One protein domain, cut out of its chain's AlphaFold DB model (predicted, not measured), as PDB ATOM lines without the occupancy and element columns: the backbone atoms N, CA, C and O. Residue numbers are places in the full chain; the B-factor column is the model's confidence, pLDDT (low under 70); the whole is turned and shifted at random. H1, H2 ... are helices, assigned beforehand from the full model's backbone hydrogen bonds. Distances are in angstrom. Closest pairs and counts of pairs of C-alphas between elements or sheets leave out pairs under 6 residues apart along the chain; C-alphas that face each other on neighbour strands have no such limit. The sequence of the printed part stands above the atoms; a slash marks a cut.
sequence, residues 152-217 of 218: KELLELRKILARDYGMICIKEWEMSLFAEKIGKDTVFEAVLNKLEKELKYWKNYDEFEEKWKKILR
ATOM      1  N   LYS A 152      14.833  -0.429  89.932       84.62
ATOM      2  CA  LYS A 152      15.178  -1.791  90.359       84.62
ATOM      3  C   LYS A 152      15.402  -2.732  89.174       84.62
ATOM      4  O   LYS A 152      16.370  -3.480  89.169       84.62
ATOM      5  N   GLU A 153      14.539  -2.677  88.164       80.50
ATOM      6  CA  GLU A 153      14.685  -3.504  86.958       80.50
ATOM      7  C   GLU A 153      15.915  -3.097  86.141       80.50
ATOM      8  O   GLU A 153      16.628  -3.951  85.626       80.50
ATOM      9  N   LEU A 154      16.199  -1.794  86.064       85.19
ATOM     10  CA  LEU A 154      17.388  -1.273  85.392       85.19
ATOM     11  C   LEU A 154      18.673  -1.704  86.117       85.19
ATOM     12  O   LEU A 154      19.661  -2.036  85.463       85.19
ATOM     13  N   LEU A 155      18.654  -1.738  87.453       87.88
ATOM     14  CA  LEU A 155      19.756  -2.255  88.262       87.88
ATOM     15  C   LEU A 155      20.017  -3.741  87.977       87.88
ATOM     16  O   LEU A 155      21.156  -4.108  87.703       87.88
ATOM     17  N   GLU A 156      18.980  -4.580  88.001       87.62
ATOM     18  CA  GLU A 156      19.118  -6.014  87.709       87.62
ATOM     19  C   GLU A 156      19.595  -6.270  86.276       87.62
ATOM     20  O   GLU A 156      20.498  -7.077  86.057       87.62
ATOM     21  N   LEU A 157      19.082  -5.515  85.301       86.44
ATOM     22  CA  LEU A 157      19.541  -5.599  83.916       86.44
ATOM     23  C   LEU A 157      21.047  -5.307  83.793       86.44
ATOM     24  O   LEU A 157      21.752  -6.034  83.099       86.44
ATOM     25  N   ARG A 158      21.563  -4.287  84.494       89.12
ATOM     26  CA  ARG A 158      23.005  -3.972  84.508       89.12
ATOM     27  C   ARG A 158      23.845  -5.107  85.086       89.12
ATOM     28  O   ARG A 158      24.911  -5.392  84.546       89.12
ATOM     29  N   LYS A 159      23.373  -5.760  86.154       88.94
ATOM     30  CA  LYS A 159      24.063  -6.914  86.751       88.94
ATOM     31  C   LYS A 159      24.141  -8.081  85.768       88.94
ATOM     32  O   LYS A 159      25.225  -8.623  85.570       88.94
ATOM     33  N   ILE A 160      23.019  -8.429  85.134       88.38
ATOM     34  CA  ILE A 160      22.923  -9.535  84.167       88.38
ATOM     35  C   ILE A 160      23.823  -9.274  82.958       88.38
ATOM     36  O   ILE A 160      24.637 -10.120  82.597       88.38
ATOM     37  N   LEU A 161      23.743  -8.077  82.367       88.06
ATOM     38  CA  LEU A 161      24.572  -7.704  81.216       88.06
ATOM     39  C   LEU A 161      26.071  -7.790  81.534       88.06
ATOM     40  O   LEU A 161      26.835  -8.326  80.733       88.06
ATOM     41  N   ALA A 162      26.493  -7.331  82.714       89.75
ATOM     42  CA  ALA A 162      27.894  -7.390  83.113       89.75
ATOM     43  C   ALA A 162      28.363  -8.820  83.421       89.75
ATOM     44  O   ALA A 162      29.460  -9.201  83.005       89.75
ATOM     45  N   ARG A 163      27.555  -9.606  84.149       86.12
ATOM     46  CA  ARG A 163      27.895 -10.965  84.600       86.12
ATOM     47  C   ARG A 163      27.900 -11.970  83.454       86.12
ATOM     48  O   ARG A 163      28.897 -12.667  83.281       86.12
ATOM     49  N   ASP A 164      26.824 -12.000  82.678       88.00
ATOM     50  CA  ASP A 164      26.555 -13.090  81.738       88.00
ATOM     51  C   ASP A 164      27.050 -12.756  80.327       88.00
ATOM     52  O   ASP A 164      27.454 -13.645  79.581       88.00
ATOM     53  N   TYR A 165      27.067 -11.466  79.972       86.81
ATOM     54  CA  TYR A 165      27.400 -11.006  78.620       86.81
ATOM     55  C   TYR A 165      28.671 -10.153  78.550       86.81
ATOM     56  O   TYR A 165      29.124  -9.825  77.456       86.81
ATOM     57  N   GLY A 166      29.262  -9.771  79.688       85.56
ATOM     58  CA  GLY A 166      30.434  -8.892  79.710       85.56
ATOM     59  C   GLY A 166      30.168  -7.482  79.166       85.56
ATOM     60  O   GLY A 166      31.105  -6.808  78.751       85.56
ATOM     61  N   MET A 167      28.908  -7.038  79.159       88.25
ATOM     62  CA  MET A 167      28.464  -5.764  78.590       88.25
ATOM     63  C   MET A 167      28.201  -4.716  79.678       88.25
ATOM     64  O   MET A 167      27.805  -5.045  80.796       88.25
ATOM     65  N   ILE A 168      28.362  -3.435  79.334       85.75
ATOM     66  CA  ILE A 168      28.060  -2.299  80.216       85.75
ATOM     67  C   ILE A 168      27.068  -1.370  79.520       85.75
ATOM     68  O   ILE A 168      27.187  -1.099  78.326       85.75
ATOM     69  N   CYS A 169      26.108  -0.839  80.274       80.88
ATOM     70  CA  CYS A 169      25.242   0.233  79.796       80.88
ATOM     71  C   CYS A 169      25.940   1.591  79.953       80.88
ATOM     72  O   CYS A 169      26.051   2.089  81.075       80.88
ATOM     73  N   ILE A 170      26.334   2.208  78.842       80.31
ATOM     74  CA  ILE A 170      26.894   3.569  78.789       80.31
ATOM     75  C   ILE A 170      25.874   4.556  78.227       80.31
ATOM     76  O   ILE A 170      24.946   4.167  77.512       80.31
ATOM     77  N   LYS A 171      26.006   5.841  78.567       80.75
ATOM     78  CA  LYS A 171      25.147   6.872  77.974       80.75
ATOM     79  C   LYS A 171      25.543   7.102  76.519       80.75
ATOM     80  O   LYS A 171      26.711   7.003  76.159       80.75
ATOM     81  N   GLU A 172      24.568   7.485  75.704       75.94
ATOM     82  CA  GLU A 172      24.768   7.729  74.273       75.94
ATOM     83  C   GLU A 172      25.895   8.739  74.003       75.94
ATOM     84  O   GLU A 172      26.808   8.451  73.237       75.94
ATOM     85  N   TRP A 173      25.921   9.861  74.729       75.56
ATOM     86  CA  TRP A 173      26.980  10.865  74.582       75.56
ATOM     87  C   TRP A 173      28.368  10.375  75.033       75.56
ATOM     88  O   TRP A 173      29.371  10.852  74.505       75.56
ATOM     89  N   GLU A 174      28.458   9.431  75.982       73.19
ATOM     90  CA  GLU A 174      29.743   8.828  76.383       73.19
ATOM     91  C   GLU A 174      30.302   7.971  75.243       73.19
ATOM     92  O   GLU A 174      31.502   8.013  74.971       73.19
ATOM     93  N   MET A 175      29.423   7.252  74.536       75.94
ATOM     94  CA  MET A 175      29.783   6.489  73.344       75.94
ATOM     95  C   MET A 175      30.174   7.403  72.178       75.94
ATOM     96  O   MET A 175      31.164   7.135  71.500       75.94
ATOM     97  N   SER A 176      29.449   8.504  71.957       77.50
ATOM     98  CA  SER A 176      29.796   9.490  70.924       77.50
ATOM     99  C   SER A 176      31.175  10.108  71.169       77.50
ATOM    100  O   SER A 176      31.987  10.171  70.250       77.50
ATOM    101  N   LEU A 177      31.475  10.491  72.417       70.81
ATOM    102  CA  LEU A 177      32.780  11.033  72.802       70.81
ATOM    103  C   LEU A 177      33.908  10.004  72.625       70.81
ATOM    104  O   LEU A 177      35.026  10.367  72.261       70.81
ATOM    105  N   PHE A 178      33.628   8.729  72.910       70.44
ATOM    106  CA  PHE A 178      34.566   7.638  72.666       70.44
ATOM    107  C   PHE A 178      34.846   7.481  71.169       70.44
ATOM    108  O   PHE A 178      36.009   7.485  70.778       70.44
ATOM    109  N   ALA A 179      33.799   7.425  70.340       72.12
ATOM    110  CA  ALA A 179      33.904   7.266  68.891       72.12
ATOM    111  C   ALA A 179      34.662   8.418  68.206       72.12
ATOM    112  O   ALA A 179      35.463   8.177  67.308       72.12
ATOM    113  N   GLU A 180      34.464   9.659  68.657       69.19
ATOM    114  CA  GLU A 180      35.138  10.852  68.120       69.19
ATOM    115  C   GLU A 180      36.647  10.885  68.433       69.19
ATOM    116  O   GLU A 180      37.434  11.475  67.696       69.19
ATOM    117  N   LYS A 181      37.073  10.246  69.530       66.62
ATOM    118  CA  LYS A 181      38.460  10.286  70.026       66.62
ATOM    119  C   LYS A 181      39.285   9.041  69.695       66.62
ATOM    120  O   LYS A 181      40.419   8.933  70.175       66.62
ATOM    121  N   ILE A 182      38.752   8.120  68.889       60.75
ATOM    122  CA  ILE A 182      39.481   6.941  68.402       60.75
ATOM    123  C   ILE A 182      40.712   7.428  67.617       60.75
ATOM    124  O   ILE A 182      40.574   8.040  66.562       60.75
ATOM    125  N   GLY A 183      41.915   7.202  68.163       58.38
ATOM    126  CA  GLY A 183      43.191   7.605  67.548       58.38
ATOM    127  C   GLY A 183      44.123   8.483  68.399       58.38
ATOM    128  O   GLY A 183      45.198   8.840  67.927       58.38
ATOM    129  N   LYS A 184      43.762   8.840  69.643       60.31
ATOM    130  CA  LYS A 184      44.700   9.428  70.629       60.31
ATOM    131  C   LYS A 184      44.975   8.427  71.751       60.31
ATOM    132  O   LYS A 184      44.144   8.291  72.651       60.31
ATOM    133  N   ASP A 185      46.140   7.778  71.711       65.12
ATOM    134  CA  ASP A 185      46.511   6.649  72.586       65.12
ATOM    135  C   ASP A 185      46.238   6.908  74.073       65.12
ATOM    136  O   ASP A 185      45.621   6.096  74.755       65.12
ATOM    137  N   THR A 186      46.589   8.088  74.583       71.88
ATOM    138  CA  THR A 186      46.434   8.401  76.014       71.88
ATOM    139  C   THR A 186      44.980   8.543  76.466       71.88
ATOM    140  O   THR A 186      44.647   8.209  77.603       71.88
ATOM    141  N   VAL A 187      44.092   9.038  75.600       68.62
ATOM    142  CA  VAL A 187      42.673   9.231  75.937       68.62
ATOM    143  C   VAL A 187      41.898   7.929  75.769       68.62
ATOM    144  O   VAL A 187      41.016   7.638  76.576       68.62
ATOM    145  N   PHE A 188      42.248   7.137  74.759       72.06
ATOM    146  CA  PHE A 188      41.668   5.819  74.526       72.06
ATOM    147  C   PHE A 188      41.934   4.873  75.705       72.06
ATOM    148  O   PHE A 188      40.991   4.313  76.265       72.06
ATOM    149  N   GLU A 189      43.186   4.801  76.165       76.81
ATOM    150  CA  GLU A 189      43.579   4.002  77.330       76.81
ATOM    151  C   GLU A 189      42.853   4.431  78.610       76.81
ATOM    152  O   GLU A 189      42.402   3.597  79.399       76.81
ATOM    153  N   ALA A 190      42.672   5.737  78.826       79.81
ATOM    154  CA  ALA A 190      41.938   6.240  79.986       79.81
ATOM    155  C   ALA A 190      40.457   5.815  79.971       79.81
ATOM    156  O   ALA A 190      39.896   5.482  81.020       79.81
ATOM    157  N   VAL A 191      39.823   5.808  78.794       77.50
ATOM    158  CA  VAL A 191      38.426   5.386  78.639       77.50
ATOM    159  C   VAL A 191      38.288   3.873  78.793       77.50
ATOM    160  O   VAL A 191      37.404   3.435  79.530       77.50
ATOM    161  N   LEU A 192      39.178   3.078  78.193       79.38
ATOM    162  CA  LEU A 192      39.202   1.625  78.383       79.38
ATOM    163  C   LEU A 192      39.343   1.253  79.859       79.38
ATOM    164  O   LEU A 192      38.508   0.526  80.394       79.38
ATOM    165  N   ASN A 193      40.311   1.849  80.557       83.94
ATOM    166  CA  ASN A 193      40.508   1.628  81.989       83.94
ATOM    167  C   ASN A 193      39.269   1.992  82.826       83.94
ATOM    168  O   ASN A 193      38.989   1.350  83.842       83.94
ATOM    169  N   LYS A 194      38.519   3.032  82.437       84.62
ATOM    170  CA  LYS A 194      37.258   3.402  83.099       84.62
ATOM    171  C   LYS A 194      36.193   2.321  82.883       84.62
ATOM    172  O   LYS A 194      35.582   1.880  83.857       84.62
ATOM    173  N   LEU A 195      36.002   1.875  81.642       84.81
ATOM    174  CA  LEU A 195      35.014   0.853  81.292       84.81
ATOM    175  C   LEU A 195      35.336  -0.493  81.949       84.81
ATOM    176  O   LEU A 195      34.454  -1.121  82.522       84.81
ATOM    177  N   GLU A 196      36.598  -0.914  81.969       86.31
ATOM    178  CA  GLU A 196      37.010  -2.148  82.645       86.31
ATOM    179  C   GLU A 196      36.717  -2.120  84.149       86.31
ATOM    180  O   GLU A 196      36.228  -3.103  84.718       86.31
ATOM    181  N   LYS A 197      36.962  -0.979  84.807       87.81
ATOM    182  CA  LYS A 197      36.623  -0.787  86.223       87.81
ATOM    183  C   LYS A 197      35.117  -0.861  86.457       87.81
ATOM    184  O   LYS A 197      34.693  -1.520  87.405       87.81
ATOM    185  N   GLU A 198      34.318  -0.227  85.602       86.25
ATOM    186  CA  GLU A 198      32.857  -0.302  85.677       86.25
ATOM    187  C   GLU A 198      32.354  -1.732  85.454       86.25
ATOM    188  O   GLU A 198      31.522  -2.215  86.221       86.25
ATOM    189  N   LEU A 199      32.902  -2.457  84.477       88.75
ATOM    190  CA  LEU A 199      32.544  -3.852  84.227       88.75
ATOM    191  C   LEU A 199      32.838  -4.717  85.450       88.75
ATOM    192  O   LEU A 199      32.002  -5.510  85.882       88.75
ATOM    193  N   LYS A 200      34.027  -4.543  86.033       90.19
ATOM    194  CA  LYS A 200      34.447  -5.254  87.241       90.19
ATOM    195  C   LYS A 200      33.546  -4.931  88.430       90.19
ATOM    196  O   LYS A 200      33.233  -5.839  89.200       90.19
ATOM    197  N   TYR A 201      33.128  -3.674  88.573       90.12
ATOM    198  CA  TYR A 201      32.182  -3.249  89.599       90.12
ATOM    199  C   TYR A 201      30.837  -3.963  89.442       90.12
ATOM    200  O   TYR A 201      30.390  -4.621  90.375       90.12
ATOM    201  N   TRP A 202      30.223  -3.906  88.257       90.31
ATOM    202  CA  TRP A 202      28.897  -4.488  88.020       90.31
ATOM    203  C   TRP A 202      28.882  -6.019  88.079       90.31
ATOM    204  O   TRP A 202      27.924  -6.591  88.600       90.31
ATOM    205  N   LYS A 203      29.958  -6.687  87.638       89.62
ATOM    206  CA  LYS A 203      30.126  -8.144  87.793       89.62
ATOM    207  C   LYS A 203      30.074  -8.587  89.257       89.62
ATOM    208  O   LYS A 203      29.488  -9.624  89.557       89.62
ATOM    209  N   ASN A 204      30.642  -7.779  90.153       90.69
ATOM    210  CA  ASN A 204      30.770  -8.074  91.582       90.69
ATOM    211  C   ASN A 204      29.958  -7.094  92.446       90.69
ATOM    212  O   ASN A 204      30.357  -6.764  93.563       90.69
ATOM    213  N   TYR A 205      28.839  -6.589  91.916       89.19
ATOM    214  CA  TYR A 205      28.079  -5.484  92.509       89.19
ATOM    215  C   TYR A 205      27.715  -5.732  93.978       89.19
ATOM    216  O   TYR A 205      27.943  -4.871  94.825       89.19
ATOM    217  N   ASP A 206      27.192  -6.923  94.283       87.94
ATOM    218  CA  ASP A 206      26.719  -7.256  95.629       87.94
ATOM    219  C   ASP A 206      27.878  -7.244  96.650       87.94
ATOM    220  O   ASP A 206      27.731  -6.707  97.748       87.94
ATOM    221  N   GLU A 207      29.066  -7.726  96.262       86.69
ATOM    222  CA  GLU A 207      30.267  -7.704  97.108       86.69
ATOM    223  C   GLU A 207      30.804  -6.284  97.337       86.69
ATOM    224  O   GLU A 207      31.251  -5.949  98.440       86.69
ATOM    225  N   PHE A 208      30.793  -5.441  96.299       86.69
ATOM    226  CA  PHE A 208      31.238  -4.053  96.409       86.69
ATOM    227  C   PHE A 208      30.298  -3.234  97.293       86.69
ATOM    228  O   PHE A 208      30.772  -2.543  98.193       86.69
ATOM    229  N   GLU A 209      28.984  -3.334  97.096       88.00
ATOM    230  CA  GLU A 209      27.982  -2.644  97.918       88.00
ATOM    231  C   GLU A 209      28.058  -3.061  99.391       88.00
ATOM    232  O   GLU A 209      27.941  -2.226 100.290       88.00
ATOM    233  N   GLU A 210      28.302  -4.343  99.670       85.69
ATOM    234  CA  GLU A 210      28.468  -4.817 101.041       85.69
ATOM    235  C   GLU A 210      29.742  -4.257 101.698       85.69
ATOM    236  O   GLU A 210      29.711  -3.846 102.864       85.69
ATOM    237  N   LYS A 211      30.851  -4.168 100.951       84.81
ATOM    238  CA  LYS A 211      32.089  -3.513 101.410       84.81
ATOM    239  C   LYS A 211      31.874  -2.020 101.675       84.81
ATOM    240  O   LYS A 211      32.257  -1.541 102.741       84.81
ATOM    241  N   TRP A 212      31.214  -1.300 100.768       81.94
ATOM    242  CA  TRP A 212      30.917   0.129 100.931       81.94
ATOM    243  C   TRP A 212      30.012   0.408 102.135       81.94
ATOM    244  O   TRP A 212      30.300   1.309 102.923       81.94
ATOM    245  N   LYS A 213      28.981  -0.416 102.360       81.25
ATOM    246  CA  LYS A 213      28.114  -0.320 103.548       81.25
ATOM    247  C   LYS A 213      28.868  -0.520 104.862       81.25
ATOM    248  O   LYS A 213      28.501   0.093 105.860       81.25
ATOM    249  N   LYS A 214      29.895  -1.375 104.887       80.12
ATOM    250  CA  LYS A 214      30.738  -1.603 106.076       80.12
ATOM    251  C   LYS A 214      31.677  -0.427 106.355       80.12
ATOM    252  O   LYS A 214      31.942  -0.144 107.518       80.12
ATOM    253  N   ILE A 215      32.148   0.260 105.313       78.38
ATOM    254  CA  ILE A 215      33.029   1.432 105.430       78.38
ATOM    255  C   ILE A 215      32.250   2.667 105.898       78.38
ATOM    256  O   ILE A 215      32.699   3.339 106.812       78.38
ATOM    257  N   LEU A 216      31.062   2.923 105.342       69.94
ATOM    258  CA  LEU A 216      30.220   4.086 105.684       69.94
ATOM    259  C   LEU A 216      29.564   4.015 107.077       69.94
ATOM    260  O   LEU A 216      28.925   4.972 107.503       69.94
ATOM    261  N   ARG A 217      29.659   2.869 107.763       64.81
ATOM    262  CA  ARG A 217      29.162   2.667 109.136       64.81
ATOM    263  C   ARG A 217      30.234   2.888 110.215       64.81
ATOM    264  O   ARG A 217      29.903   2.760 111.391       64.81
TER     265      ARG A 217
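What this domain is: This is residues 152 to 217 of the 218 residues of an uncharacterized protein of Campylobacter coli (UniProt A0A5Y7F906). One long helix, H3, runs along a loose, elongated model: near its last residues it meets H1 at a corner, and H4 turns off beyond, with residues 210 to 217 sticking out. H2 folds back over the other end of H3 at some distance. The printed part has 66 residues in an all helix class, H1 to H4 in order, with radius of gyration of the C-alphas 14.2 A and spans of 42 by 26 by 19 A.

Where its parts are: H1, residues 152 to 164, begins at C-alpha 152 (15.178, -1.791, 90.359). H2 is residues 172 to 180, H3 residues 185 to 203, 26.8 A long, and H4 residues 205 to 215, ending at C-alpha 215 (33.029, 1.432, 105.430).

How they stand to each other: Residues 158 to 163 of H1 touch residues 199 to 203 of H3, closest at the C-alphas of Arg 163 and Lys 203, 4.8 A, only just about perpendicular at 71 degrees. H2 and H3 are close but not clearly touching, closest at the C-alphas of Phe 178 and Val 191, 7.5 A. H2 and H4 are apart. In each helix every O i to N i+4 pair is within hydrogen-bond range.

The domain as a whole: The printed part has no cut and no long link. Residues 180 to 185, 187 and 216 to 217 are under 70 in pLDDT.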